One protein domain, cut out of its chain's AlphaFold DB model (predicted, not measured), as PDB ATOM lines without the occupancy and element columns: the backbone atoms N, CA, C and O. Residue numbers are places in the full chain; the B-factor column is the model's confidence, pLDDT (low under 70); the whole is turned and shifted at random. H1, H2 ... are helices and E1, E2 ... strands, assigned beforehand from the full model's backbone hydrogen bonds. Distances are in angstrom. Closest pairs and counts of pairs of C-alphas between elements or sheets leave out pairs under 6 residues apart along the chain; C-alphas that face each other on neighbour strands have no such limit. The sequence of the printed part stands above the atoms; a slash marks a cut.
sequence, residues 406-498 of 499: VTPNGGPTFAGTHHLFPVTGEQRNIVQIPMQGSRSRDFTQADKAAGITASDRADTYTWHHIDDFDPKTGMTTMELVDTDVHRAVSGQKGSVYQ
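Overview. This is residues 406 to 498 of the 499 residues of the protein "RHS repeat-associated protein" of Sphingomonas sp. PP-CE-1G-424 (UniProt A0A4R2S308). A small antiparallel sheet of three strands, with the long E3 in the middle between E1 and E2, has the helix H1 packed over one face and the short helix H2 on the opposite face, over E2. A stretch of 24 residues with no named element, residues 406 to 429, leads into E1, and the last short helix, H3, only grazes the sheet. The printed part has 93 residues with three named helices and three named strands, in the order E1, H1, E2, E3, H2, H3; the class is mixed, helices and strands, though only 41 residues, under half, are in named elements. The whole is compact, with a radius of gyration of the C-alphas of 12.3 A, and rounded, spanning 32 by 25 by 21 A.

Arrangement. The inner strand E3, residues 475 to 482, is antiparallel to the edge strand E1, residues 430 to 434, at 142 degrees between their directions; N 431 and O 478 are 2.9 A apart, within hydrogen-bond range. On its other side E3 is antiparallel to the edge strand E2, residues 461 to 465, at 151 degrees, with N 464 and O 479 2.8 A apart, within hydrogen-bond range; E2 and E3 form a hairpin. H1, residues 439 to 450, is on the sheet; its closest C-alphas to E1 are those of Ala 450 and Val 431, 6.2 A apart. E1, H1 and E2 form a split strand-helix-strand unit, two strands running the same way with E3 between them in the sheet, and its crossover is right-handed. H2, residues 483 to 489, is on the opposite face from H1, over E2, at a height over the sheet of 8.9 A; it only just stands up from the sheet, rising 40.0 degrees. The closest C-alphas of H2 and E2 are those of Thr 483 and Tyr 461, 4.8 A apart. H1 and H2 are apart. H3, residues 495 to 498, only grazes the sheet with residues 495 to 496; it is close to H1 but not clearly touching, the closest C-alphas being those of Val 496 and Arg 439, 6.9 A apart. In H1 and H2 every O i to N i+4 pair is within hydrogen-bond range, and H3 is too short for such a pair.

Along the chain. E3 is 22.8 A from first to last C-alpha, E1 13.7 A, E2 13.1 A, H1 15.8 A, H2 9.9 A and H3 5.6 A. E1 begins at C-alpha 430, (-0.736, -20.407, -29.805). E3 begins at C-alpha 475, (-11.932, -25.794, -34.059), and H3 ends at C-alpha 498, (-10.091, -27.506, -45.932).

Size, cuts and confidence. The two C-alphas farthest apart are those of Ala 458 and Lys 472, 34.3 A. The printed part has no cut, and no link between named elements is long. The mean pLDDT of the printed part is 78.5; it is under 70 at residues 406 to 411, 437, 458 and 488 to 498.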
ATOM      1  N   VAL A 406       6.741 -30.932 -37.211       63.88
ATOM      2  CA  VAL A 406       5.669 -31.394 -38.096       63.88
ATOM      3  C   VAL A 406       4.556 -31.957 -37.228       63.88
ATOM      4  O   VAL A 406       4.796 -32.749 -36.316       63.88
ATOM      5  N   THR A 407       3.330 -31.523 -37.488       61.66
ATOM      6  CA  THR A 407       2.147 -32.051 -36.806       61.66
ATOM      7  C   THR A 407       1.827 -33.473 -37.268       61.66
ATOM      8  O   THR A 407       2.250 -33.872 -38.353       61.66
ATOM      9  N   PRO A 408       1.037 -34.255 -36.506       55.06
ATOM     10  CA  PRO A 408       0.626 -35.598 -36.929       55.06
ATOM     11  C   PRO A 408      -0.042 -35.655 -38.314       55.06
ATOM     12  O   PRO A 408       0.002 -36.692 -38.967       55.06
ATOM     13  N   ASN A 409      -0.627 -34.544 -38.774       54.00
ATOM     14  CA  ASN A 409      -1.292 -34.430 -40.072       54.00
ATOM     15  C   ASN A 409      -0.394 -33.837 -41.176       54.00
ATOM     16  O   ASN A 409      -0.869 -33.586 -42.282       54.00
ATOM     17  N   GLY A 410       0.898 -33.628 -40.901       51.22
ATOM     18  CA  GLY A 410       1.904 -33.278 -41.907       51.22
ATOM     19  C   GLY A 410       2.129 -31.783 -42.152       51.22
ATOM     20  O   GLY A 410       3.004 -31.451 -42.949       51.22
ATOM     21  N   GLY A 411       1.397 -30.893 -41.478       61.44
ATOM     22  CA  GLY A 411       1.621 -29.443 -41.550       61.44
ATOM     23  C   GLY A 411       2.738 -28.970 -40.610       61.44
ATOM     24  O   GLY A 411       2.958 -29.616 -39.575       61.44
ATOM     25  N   PRO A 412       3.431 -27.861 -40.928       70.81
ATOM     26  CA  PRO A 412       4.476 -27.314 -40.069       70.81
ATOM     27  C   PRO A 412       3.896 -26.803 -38.740       70.81
ATOM     28  O   PRO A 412       2.758 -26.347 -38.670       70.81
ATOM     29  N   THR A 413       4.683 -26.886 -37.670       80.69
ATOM     30  CA  THR A 413       4.382 -26.260 -36.374       80.69
ATOM     31  C   THR A 413       5.633 -25.605 -35.814       80.69
ATOM     32  O   THR A 413       6.743 -26.134 -35.890       80.69
ATOM     33  N   PHE A 414       5.438 -24.433 -35.232       85.38
ATOM     34  CA  PHE A 414       6.467 -23.612 -34.614       85.38
ATOM     35  C   PHE A 414       6.447 -23.725 -33.087       85.38
ATOM     36  O   PHE A 414       7.209 -23.031 -32.408       85.38
ATOM     37  N   ALA A 415       5.597 -24.598 -32.534       83.56
ATOM     38  CA  ALA A 415       5.517 -24.874 -31.110       83.56
ATOM     39  C   ALA A 415       6.897 -25.216 -30.525       83.56
ATOM     40  O   ALA A 415       7.573 -26.143 -30.962       83.56
ATOM     41  N   GLY A 416       7.314 -24.456 -29.508       82.19
ATOM     42  CA  GLY A 416       8.606 -24.645 -28.841       82.19
ATOM     43  C   GLY A 416       9.805 -24.016 -29.557       82.19
ATOM     44  O   GLY A 416      10.917 -24.110 -29.040       82.19
ATOM     45  N   THR A 417       9.599 -23.343 -30.691       82.94
ATOM     46  CA  THR A 417      10.658 -22.622 -31.410       82.94
ATOM     47  C   THR A 417      10.727 -21.154 -31.002       82.94
ATOM     48  O   THR A 417       9.766 -20.569 -30.493       82.94
ATOM     49  N   HIS A 418      11.865 -20.526 -31.287       85.50
ATOM     50  CA  HIS A 418      12.071 -19.095 -31.080       85.50
ATOM     51  C   HIS A 418      11.381 -18.213 -32.143       85.50
ATOM     52  O   HIS A 418      11.422 -16.989 -32.040       85.50
ATOM     53  N   HIS A 419      10.739 -18.815 -33.151       86.88
ATOM     54  CA  HIS A 419      10.041 -18.111 -34.233       86.88
ATOM     55  C   HIS A 419       8.620 -17.667 -33.866       86.88
ATOM     56  O   HIS A 419       8.012 -16.877 -34.593       86.88
ATOM     57  N   LEU A 420       8.080 -18.164 -32.751       91.38
ATOM     58  CA  LEU A 420       6.795 -17.708 -32.235       91.38
ATOM     59  C   LEU A 420       6.889 -16.278 -31.705       91.38
ATOM     60  O   LEU A 420       7.906 -15.854 -31.155       91.38
ATOM     61  N   PHE A 421       5.783 -15.547 -31.810       92.69
ATOM     62  CA  PHE A 421       5.666 -14.216 -31.234       92.69
ATOM     63  C   PHE A 421       5.966 -14.246 -29.727       92.69
ATOM     64  O   PHE A 421       5.361 -15.049 -29.005       92.69
ATOM     65  N   PRO A 422       6.876 -13.396 -29.222       91.19
ATOM     66  CA  PRO A 422       7.191 -13.348 -27.803       91.19
ATOM     67  C   PRO A 422       6.016 -12.746 -27.026       91.19
ATOM     68  O   PRO A 422       5.670 -11.580 -27.189       91.19
ATOM     69  N   VAL A 423       5.397 -13.549 -26.163       90.88
ATOM     70  CA  VAL A 423       4.235 -13.135 -25.364       90.88
ATOM     71  C   VAL A 423       4.642 -12.521 -24.029       90.88
ATOM     72  O   VAL A 423       5.633 -12.923 -23.420       90.88
ATOM     73  N   THR A 424       3.841 -11.577 -23.537       88.12
ATOM     74  CA  THR A 424       3.998 -10.982 -22.203       88.12
ATOM     75  C   THR A 424       2.696 -11.050 -21.408       88.12
ATOM     76  O   THR A 424       1.601 -11.007 -21.967       88.12
ATOM     77  N   GLY A 425       2.797 -11.161 -20.079       90.19
ATOM     78  CA  GLY A 425       1.623 -11.218 -19.204       90.19
ATOM     79  C   GLY A 425       0.715 -12.411 -19.515       90.19
ATOM     80  O   GLY A 425       1.147 -13.556 -19.425       90.19
ATOM     81  N   GLU A 426      -0.544 -12.134 -19.864       91.31
ATOM     82  CA  GLU A 426      -1.567 -13.149 -20.170       91.31
ATOM     83  C   GLU A 426      -1.683 -13.484 -21.670       91.31
ATOM     84  O   GLU A 426      -2.557 -14.262 -22.062       91.31
ATOM     85  N   GLN A 427      -0.821 -12.908 -22.515       93.62
ATOM     86  CA  GLN A 427      -0.846 -13.131 -23.961       93.62
ATOM     87  C   GLN A 427      -0.525 -14.584 -24.338       93.62
ATOM     88  O   GLN A 427       0.218 -15.284 -23.646       93.62
ATOM     89  N   ARG A 428      -1.047 -15.026 -25.487       95.12
ATOM     90  CA  ARG A 428      -0.779 -16.350 -26.068       95.12
ATOM     91  C   ARG A 428      -0.420 -16.226 -27.541       95.12
ATOM     92  O   ARG A 428      -1.093 -15.535 -28.287       95.12
ATOM     93  N   ASN A 429       0.613 -16.937 -27.967       94.00
ATOM     94  CA  ASN A 429       1.050 -17.020 -29.362       94.00
ATOM     95  C   ASN A 429       0.562 -18.302 -30.046       94.00
ATOM     96  O   ASN A 429       0.709 -18.423 -31.254       94.00
ATOM     97  N   ILE A 430      -0.040 -19.226 -29.295       95.62
ATOM     98  CA  ILE A 430      -0.736 -20.407 -29.805       95.62
ATOM     99  C   ILE A 430      -2.148 -20.397 -29.224       95.62
ATOM    100  O   ILE A 430      -2.323 -20.341 -28.002       95.62
ATOM    101  N   VAL A 431      -3.160 -20.422 -30.087       95.88
ATOM    102  CA  VAL A 431      -4.571 -20.328 -29.693       95.88
ATOM    103  C   VAL A 431      -5.440 -21.265 -30.512       95.88
ATOM    104  O   VAL A 431      -5.181 -21.486 -31.688       95.88
ATOM    105  N   GLN A 432      -6.509 -21.777 -29.906       94.81
ATOM    106  CA  GLN A 432      -7.569 -22.462 -30.638       94.81
ATOM    107  C   GLN A 432      -8.713 -21.500 -30.932       94.81
ATOM    108  O   GLN A 432      -9.170 -20.783 -30.037       94.81
ATOM    109  N   ILE A 433      -9.199 -21.519 -32.170       92.75
ATOM    110  CA  ILE A 433     -10.339 -20.715 -32.608       92.75
ATOM    111  C   ILE A 433     -11.372 -21.573 -33.350       92.75
ATOM    112  O   ILE A 433     -10.999 -22.549 -34.002       92.75
ATOM    113  N   PRO A 434     -12.668 -21.218 -33.299       91.38
ATOM    114  CA  PRO A 434     -13.650 -21.762 -34.222       91.38
ATOM    115  C   PRO A 434     -13.440 -21.164 -35.616       91.38
ATOM    116  O   PRO A 434     -13.626 -19.960 -35.828       91.38
ATOM    117  N   MET A 435     -13.091 -22.011 -36.578       82.62
ATOM    118  CA  MET A 435     -12.758 -21.614 -37.942       82.62
ATOM    119  C   MET A 435     -13.957 -20.963 -38.648       82.62
ATOM    120  O   MET A 435     -15.088 -21.442 -38.572       82.62
ATOM    121  N   GLN A 436     -13.723 -19.836 -39.322       78.12
ATOM    122  CA  GLN A 436     -14.763 -19.017 -39.960       78.12
ATOM    123  C   GLN A 436     -14.728 -19.074 -41.493       78.12
ATOM    124  O   GLN A 436     -15.502 -18.357 -42.137       78.12
ATOM    125  N   GLY A 437     -13.814 -19.862 -42.074       65.44
ATOM    126  CA  GLY A 437     -13.641 -20.003 -43.525       65.44
ATOM    127  C   GLY A 437     -13.102 -18.740 -44.209       65.44
ATOM    128  O   GLY A 437     -13.269 -18.554 -45.411       65.44
ATOM    129  N   SER A 438     -12.500 -17.818 -43.453       75.50
ATOM    130  CA  SER A 438     -11.931 -16.582 -43.992       75.50
ATOM    131  C   SER A 438     -10.725 -16.159 -43.173       75.50
ATOM    132  O   SER A 438     -10.862 -15.820 -41.998       75.50
ATOM    133  N   ARG A 439      -9.567 -16.071 -43.837       76.62
ATOM    134  CA  ARG A 439      -8.291 -15.682 -43.223       76.62
ATOM    135  C   ARG A 439      -8.414 -14.437 -42.341       76.62
ATOM    136  O   ARG A 439      -7.989 -14.461 -41.196       76.62
ATOM    137  N   SER A 440      -9.024 -13.360 -42.835       76.75
ATOM    138  CA  SER A 440      -9.133 -12.109 -42.070       76.75
ATOM    139  C   SER A 440     -10.002 -12.255 -40.815       76.75
ATOM    140  O   SER A 440      -9.720 -11.637 -39.787       76.75
ATOM    141  N   ARG A 441     -11.052 -13.083 -40.878       82.38
ATOM    142  CA  ARG A 441     -11.942 -13.343 -39.736       82.38
ATOM    143  C   ARG A 441     -11.278 -14.250 -38.707       82.38
ATOM    144  O   ARG A 441     -11.389 -13.977 -37.515       82.38
ATOM    145  N   ASP A 442     -10.561 -15.263 -39.175       84.44
ATOM    146  CA  ASP A 442      -9.793 -16.181 -38.338       84.44
ATOM    147  C   ASP A 442      -8.667 -15.438 -37.615       84.44
ATOM    148  O   ASP A 442      -8.537 -15.547 -36.402       84.44
ATOM    149  N   PHE A 443      -7.942 -14.561 -38.316       89.12
ATOM    150  CA  PHE A 443      -6.893 -13.727 -37.720       89.12
ATOM    151  C   PHE A 443      -7.460 -12.813 -36.628       89.12
ATOM    152  O   PHE A 443      -6.881 -12.700 -35.554       89.12
ATOM    153  N   THR A 444      -8.631 -12.216 -36.872       88.88
ATOM    154  CA  THR A 444      -9.313 -11.369 -35.878       88.88
ATOM    155  C   THR A 444      -9.741 -12.170 -34.643       88.88
ATOM    156  O   THR A 444      -9.682 -11.669 -33.519       88.88
ATOM    157  N   GLN A 445     -10.188 -13.417 -34.819       91.12
ATOM    158  CA  GLN A 445     -10.501 -14.284 -33.683       91.12
ATOM    159  C   GLN A 445      -9.256 -14.721 -32.926       91.12
ATOM    160  O   GLN A 445      -9.283 -14.724 -31.696       91.12
ATOM    161  N   ALA A 446      -8.189 -15.060 -33.643       92.75
ATOM    162  CA  ALA A 446      -6.927 -15.450 -33.046       92.75
ATOM    163  C   ALA A 446      -6.347 -14.295 -32.220       92.75
ATOM    164  O   ALA A 446      -6.013 -14.511 -31.065       92.75
ATOM    165  N   ASP A 447      -6.383 -13.056 -32.726       92.81
ATOM    166  CA  ASP A 447      -6.024 -11.835 -31.983       92.81
ATOM    167  C   ASP A 447      -6.787 -11.721 -30.657       92.81
ATOM    168  O   ASP A 447      -6.205 -11.553 -29.580       92.81
ATOM    169  N   LYS A 448      -8.113 -11.895 -30.715       93.06
ATOM    170  CA  LYS A 448      -8.974 -11.841 -29.533       93.06
ATOM    171  C   LYS A 448      -8.671 -12.963 -28.535       93.06
ATOM    172  O   LYS A 448      -8.647 -12.706 -27.335       93.06
ATOM    173  N   ALA A 449      -8.474 -14.192 -29.011       94.75
ATOM    174  CA  ALA A 449      -8.158 -15.348 -28.170       94.75
ATOM    175  C   ALA A 449      -6.749 -15.253 -27.559       94.75
ATOM    176  O   ALA A 449      -6.511 -15.754 -26.461       94.75
ATOM    177  N   ALA A 450      -5.836 -14.597 -28.272       94.38
ATOM    178  CA  ALA A 450      -4.446 -14.400 -27.901       94.38
ATOM    179  C   ALA A 450      -4.236 -13.254 -26.913       94.38
ATOM    180  O   ALA A 450      -3.191 -13.201 -26.268       94.38
ATOM    181  N   GLY A 451      -5.189 -12.321 -26.815       93.88
ATOM    182  CA  GLY A 451      -4.968 -11.052 -26.123       93.88
ATOM    183  C   GLY A 451      -3.916 -10.184 -26.825       93.88
ATOM    184  O   GLY A 451      -3.208  -9.430 -26.162       93.88
ATOM    185  N   ILE A 452      -3.785 -10.320 -28.150       90.00
ATOM    186  CA  ILE A 452      -2.803  -9.616 -28.984       90.00
ATOM    187  C   ILE A 452      -3.566  -8.784 -30.010       90.00
ATOM    188  O   ILE A 452      -4.416  -9.295 -30.734       90.00
ATOM    189  N   THR A 453      -3.264  -7.495 -30.092       83.19
ATOM    190  CA  THR A 453      -3.803  -6.599 -31.116       83.19
ATOM    191  C   THR A 453      -2.870  -6.520 -32.321       83.19
ATOM    192  O   THR A 453      -1.672  -6.781 -32.228       83.19
ATOM    193  N   ALA A 454      -3.397  -6.082 -33.466       72.56
ATOM    194  CA  ALA A 454      -2.573  -5.812 -34.643       72.56
ATOM    195  C   ALA A 454      -1.474  -4.761 -34.390       72.56
ATOM    196  O   ALA A 454      -0.493  -4.758 -35.115       72.56
ATOM    197  N   SER A 455      -1.616  -3.892 -33.381       75.50
ATOM    198  CA  SER A 455      -0.566  -2.954 -32.960       75.50
ATOM    199  C   SER A 455       0.487  -3.571 -32.037       75.50
ATOM    200  O   SER A 455       1.586  -3.031 -31.952       75.50
ATOM    201  N   ASP A 456       0.168  -4.671 -31.346       72.00
ATOM    202  CA  ASP A 456       1.112  -5.362 -30.454       72.00
ATOM    203  C   ASP A 456       2.134  -6.187 -31.242       72.00
ATOM    204  O   ASP A 456       3.256  -6.398 -30.783       72.00
ATOM    205  N   ARG A 457       1.761  -6.634 -32.447       75.00
ATOM    206  CA  ARG A 457       2.675  -7.279 -33.388       75.00
ATOM    207  C   ARG A 457       3.103  -6.309 -34.486       75.00
ATOM    208  O   ARG A 457       2.279  -5.608 -35.055       75.00
ATOM    209  N   ALA A 458       4.391  -6.283 -34.815       68.69
ATOM    210  CA  ALA A 458       4.856  -5.615 -36.029       68.69
ATOM    211  C   ALA A 458       4.365  -6.372 -37.283       68.69
ATOM    212  O   ALA A 458       4.030  -7.556 -37.195       68.69
ATOM    213  N   ASP A 459       4.418  -5.738 -38.464       72.81
ATOM    214  CA  ASP A 459       4.134  -6.372 -39.774       72.81
ATOM    215  C   ASP A 459       5.064  -7.567 -40.098       72.81
ATOM    216  O   ASP A 459       4.951  -8.203 -41.144       72.81
ATOM    217  N   THR A 460       5.995  -7.875 -39.192       81.31
ATOM    218  CA  THR A 460       6.898  -9.020 -39.227       81.31
ATOM    219  C   THR A 460       6.286 -10.290 -38.643       81.31
ATOM    220  O   THR A 460       6.922 -11.325 -38.753       81.31
ATOM    221  N   TYR A 461       5.071 -10.286 -38.076       89.56
ATOM    222  CA  TYR A 461       4.397 -11.507 -37.601       89.56
ATOM    223  C   TYR A 461       3.045 -11.735 -38.282       89.56
ATOM    224  O   TYR A 461       2.230 -10.823 -38.425       89.56
ATOM    225  N   THR A 462       2.772 -12.985 -38.645       90.38
ATOM    226  CA  THR A 462       1.505 -13.417 -39.239       90.38
ATOM    227  C   THR A 462       0.990 -14.639 -38.507       90.38
ATOM    228  O   THR A 462       1.759 -15.454 -38.005       90.38
ATOM    229  N   TRP A 463      -0.328 -14.789 -38.459       90.75
ATOM    230  CA  TRP A 463      -0.889 -16.044 -38.004       90.75
ATOM    231  C   TRP A 463      -0.692 -17.145 -39.050       90.75
ATOM    232  O   TRP A 463      -0.882 -16.918 -40.249       90.75
ATOM    233  N   HIS A 464      -0.352 -18.325 -38.551       87.56
ATOM    234  CA  HIS A 464      -0.233 -19.587 -39.254       87.56
ATOM    235  C   HIS A 464      -1.320 -20.540 -38.758       87.56
ATOM    236  O   HIS A 464      -1.526 -20.666 -37.552       87.56
ATOM    237  N   HIS A 465      -2.021 -21.200 -39.675       83.75
ATOM    238  CA  HIS A 465      -2.953 -22.270 -39.332       83.75
ATOM    239  C   HIS A 465      -2.201 -23.586 -39.228       83.75
ATOM    240  O   HIS A 465      -1.547 -23.976 -40.192       83.75
ATOM    241  N   ILE A 466      -2.370 -24.285 -38.110       81.12
ATOM    242  CA  ILE A 466      -1.920 -25.668 -37.996       81.12
ATOM    243  C   ILE A 466      -2.883 -26.582 -38.770       81.12
ATOM    244  O   ILE A 466      -4.096 -26.355 -38.800       81.12
ATOM    245  N   ASP A 467      -2.351 -27.651 -39.366       73.50
ATOM    246  CA  ASP A 467      -3.130 -28.739 -39.968       73.50
ATOM    247  C   ASP A 467      -3.804 -29.626 -38.898       73.50
ATOM    248  O   ASP A 467      -3.521 -30.813 -38.772       73.50
ATOM    249  N   ASP A 468      -4.702 -29.076 -38.082       74.75
ATOM    250  CA  ASP A 468      -5.372 -29.802 -36.989       74.75
ATOM    251  C   ASP A 468      -6.887 -29.569 -36.903       74.75
ATOM    252  O   ASP A 468      -7.500 -29.849 -35.871       74.75
ATOM    253  N   PHE A 469      -7.497 -29.064 -37.978       81.69
ATOM    254  CA  PHE A 469      -8.923 -28.757 -38.000       81.69
ATOM    255  C   PHE A 469      -9.784 -29.976 -37.623       81.69
ATOM    256  O   PHE A 469      -9.727 -31.025 -38.270       81.69
ATOM    257  N   ASP A 470     -10.628 -29.819 -36.602       78.62
ATOM    258  CA  ASP A 470     -11.597 -30.833 -36.188       78.62
ATOM    259  C   ASP A 470     -12.985 -30.518 -36.772       78.62
ATOM    260  O   ASP A 470     -13.670 -29.611 -36.288       78.62
ATOM    261  N   PRO A 471     -13.478 -31.294 -37.756       74.56
ATOM    262  CA  PRO A 471     -14.771 -31.042 -38.388       74.56
ATOM    263  C   PRO A 471     -15.974 -31.276 -37.460       74.56
ATOM    264  O   PRO A 471     -17.078 -30.843 -37.783       74.56
ATOM    265  N   LYS A 472     -15.805 -31.961 -36.319       78.31
ATOM    266  CA  LYS A 472     -16.895 -32.180 -35.351       78.31
ATOM    267  C   LYS A 472     -17.120 -30.966 -34.462       78.31
ATOM    268  O   LYS A 472     -18.260 -30.683 -34.101       78.31
ATOM    269  N   THR A 473     -16.043 -30.287 -34.081       84.94
ATOM    270  CA  THR A 473     -16.087 -29.124 -33.181       84.94
ATOM    271  C   THR A 473     -15.956 -27.797 -33.925       84.94
ATOM    272  O   THR A 473     -16.355 -26.764 -33.393       84.94
ATOM    273  N   GLY A 474     -15.445 -27.817 -35.158       83.50
ATOM    274  CA  GLY A 474     -15.165 -26.635 -35.970       83.50
ATOM    275  C   GLY A 474     -13.925 -25.862 -35.516       83.50
ATOM    276  O   GLY A 474     -13.757 -24.709 -35.909       83.50
ATOM    277  N   MET A 475     -13.087 -26.456 -34.664       89.31
ATOM    278  CA  MET A 475     -11.932 -25.794 -34.059       89.31
ATOM    279  C   MET A 475     -10.653 -26.055 -34.859       89.31
ATOM    280  O   MET A 475     -10.475 -27.134 -35.416       89.31
ATOM    281  N   THR A 476      -9.752 -25.075 -34.880       88.06
ATOM    282  CA  THR A 476      -8.385 -25.189 -35.416       88.06
ATOM    283  C   THR A 476      -7.417 -24.423 -34.519       88.06
ATOM    284  O   THR A 476      -7.810 -23.447 -33.866       88.06
ATOM    285  N   THR A 477      -6.163 -24.861 -34.470       92.31
ATOM    286  CA  THR A 477      -5.081 -24.163 -33.778       92.31
ATOM    287  C   THR A 477      -4.387 -23.181 -34.717       92.31
ATOM    288  O   THR A 477      -4.140 -23.456 -35.891       92.31
ATOM    289  N   MET A 478      -4.050 -22.015 -34.176       91.62
ATOM    290  CA  MET A 478      -3.287 -20.984 -34.859       91.62
ATOM    291  C   MET A 478      -2.068 -20.573 -34.045       91.62
ATOM    292  O   MET A 478      -2.151 -20.402 -32.828       91.62
ATOM    293  N   GLU A 479      -0.952 -20.384 -34.742       93.44
ATOM    294  CA  GLU A 479       0.339 -19.975 -34.190       93.44
ATOM    295  C   GLU A 479       0.737 -18.613 -34.760       93.44
ATOM    296  O   GLU A 479       0.671 -18.395 -35.970       93.44
ATOM    297  N   LEU A 480       1.131 -17.667 -33.909       93.62
ATOM    298  CA  LEU A 480       1.600 -16.356 -34.343       93.62
ATOM    299  C   LEU A 480       3.106 -16.422 -34.558       93.62
ATOM    300  O   LEU A 480       3.859 -16.591 -33.600       93.62
ATOM    301  N   VAL A 481       3.535 -16.295 -35.809       90.44
ATOM    302  CA  VAL A 481       4.883 -16.664 -36.254       90.44
ATOM    303  C   VAL A 481       5.529 -15.544 -37.052       90.44
ATOM    304  O   VAL A 481       4.834 -14.719 -37.649       90.44
ATOM    305  N   ASP A 482       6.859 -15.510 -37.059       88.38
ATOM    306  CA  ASP A 482       7.616 -14.616 -37.931       88.38
ATOM    307  C   ASP A 482       7.173 -14.791 -39.400       88.38
ATOM    308  O   ASP A 482       6.985 -15.902 -39.896       88.38
ATOM    309  N   THR A 483       6.947 -13.680 -40.094       82.06
ATOM    310  CA  THR A 483       6.358 -13.640 -41.435       82.06
ATOM    311  C   THR A 483       7.318 -14.145 -42.497       82.06
ATOM    312  O   THR A 483       6.862 -14.767 -43.458       82.06
ATOM    313  N   ASP A 484       8.618 -13.908 -42.346       77.81
ATOM    314  CA  ASP A 484       9.618 -14.391 -43.295       77.81
ATOM    315  C   ASP A 484       9.782 -15.904 -43.146       77.81
ATOM    316  O   ASP A 484       9.790 -16.630 -44.143       77.81
ATOM    317  N   VAL A 485       9.761 -16.393 -41.903       73.50
ATOM    318  CA  VAL A 485       9.743 -17.830 -41.600       73.50
ATOM    319  C   VAL A 485       8.464 -18.495 -42.111       73.50
ATOM    320  O   VAL A 485       8.517 -19.519 -42.792       73.50
ATOM    321  N   HIS A 486       7.304 -17.888 -41.853       77.62
ATOM    322  CA  HIS A 486       6.024 -18.364 -42.364       77.62
ATOM    323  C   HIS A 486       6.033 -18.444 -43.890       77.62
ATOM    324  O   HIS A 486       5.602 -19.444 -44.453       77.62
ATOM    325  N   ARG A 487       6.555 -17.421 -44.582       70.81
ATOM    326  CA  ARG A 487       6.671 -17.424 -46.047       70.81
ATOM    327  C   ARG A 487       7.561 -18.557 -46.544       70.81
ATOM    328  O   ARG A 487       7.162 -19.232 -47.490       70.81
ATOM    329  N   ALA A 488       8.690 -18.797 -45.877       62.47
ATOM    330  CA  ALA A 488       9.628 -19.863 -46.215       62.47
ATOM    331  C   ALA A 488       9.016 -21.274 -46.119       62.47
ATOM    332  O   ALA A 488       9.468 -22.176 -46.819       62.47
ATOM    333  N   VAL A 489       7.966 -21.475 -45.308       59.00
ATOM    334  CA  VAL A 489       7.261 -22.770 -45.201       59.00
ATOM    335  C   VAL A 489       5.873 -22.793 -45.858       59.00
ATOM    336  O   VAL A 489       5.314 -23.862 -46.074       59.00
ATOM    337  N   SER A 490       5.310 -21.636 -46.220       51.09
ATOM    338  CA  SER A 490       3.913 -21.475 -46.676       51.09
ATOM    339  C   SER A 490       3.557 -22.076 -48.046       51.09
ATOM    340  O   SER A 490       2.409 -21.973 -48.475       51.09
ATOM    341  N   GLY A 491       4.499 -22.743 -48.726       45.47
ATOM    342  CA  GLY A 491       4.196 -23.657 -49.842       45.47
ATOM    343  C   GLY A 491       3.503 -24.955 -49.393       45.47
ATOM    344  O   GLY A 491       3.052 -25.746 -50.219       45.47
ATOM    345  N   GLN A 492       3.406 -25.161 -48.079       47.28
ATOM    346  CA  GLN A 492       2.745 -26.263 -47.392       47.28
ATOM    347  C   GLN A 492       1.350 -25.817 -46.985       47.28
ATOM    348  O   GLN A 492       1.176 -24.689 -46.530       47.28
ATOM    349  N   LYS A 493       0.352 -26.675 -47.201       39.09
ATOM    350  CA  LYS A 493      -1.067 -26.362 -46.997       39.09
ATOM    351  C   LYS A 493      -1.284 -25.643 -45.657       39.09
ATOM    352  O   LYS A 493      -0.970 -26.179 -44.610       39.09
ATOM    353  N   GLY A 494      -1.826 -24.428 -45.707       36.34
ATOM    354  CA  GLY A 494      -2.499 -23.824 -44.559       36.34
ATOM    355  C   GLY A 494      -3.967 -24.256 -44.559       36.34
ATOM    356  O   GLY A 494      -4.579 -24.348 -45.630       36.34
ATOM    357  N   SER A 495      -4.539 -24.494 -43.376       43.41
ATOM    358  CA  SER A 495      -5.858 -25.134 -43.207       43.41
ATOM    359  C   SER A 495      -7.040 -24.414 -43.873       43.41
ATOM    360  O   SER A 495      -8.084 -25.028 -44.075       43.41
ATOM    361  N   VAL A 496      -6.887 -23.160 -44.322       40.12
ATOM    362  CA  VAL A 496      -7.956 -22.381 -44.985       40.12
ATOM    363  C   VAL A 496      -8.531 -23.077 -46.232       40.12
ATOM    364  O   VAL A 496      -9.672 -22.816 -46.594       40.12
ATOM    365  N   TYR A 497      -7.792 -23.996 -46.863       36.34
ATOM    366  CA  TYR A 497      -8.270 -24.778 -48.016       36.34
ATOM    367  C   TYR A 497      -9.123 -26.015 -47.668       36.34
ATOM    368  O   TYR A 497      -9.591 -26.689 -48.584       36.34
ATOM    369  N   GLN A 498      -9.309 -26.343 -46.384       39.62
ATOM    370  CA  GLN A 498     -10.091 -27.506 -45.932       39.62
ATOM    371  C   GLN A 498     -11.544 -27.168 -45.543       39.62
ATOM    372  O   GLN A 498     -12.252 -28.041 -45.041       39.62
TER     373      GLN A 498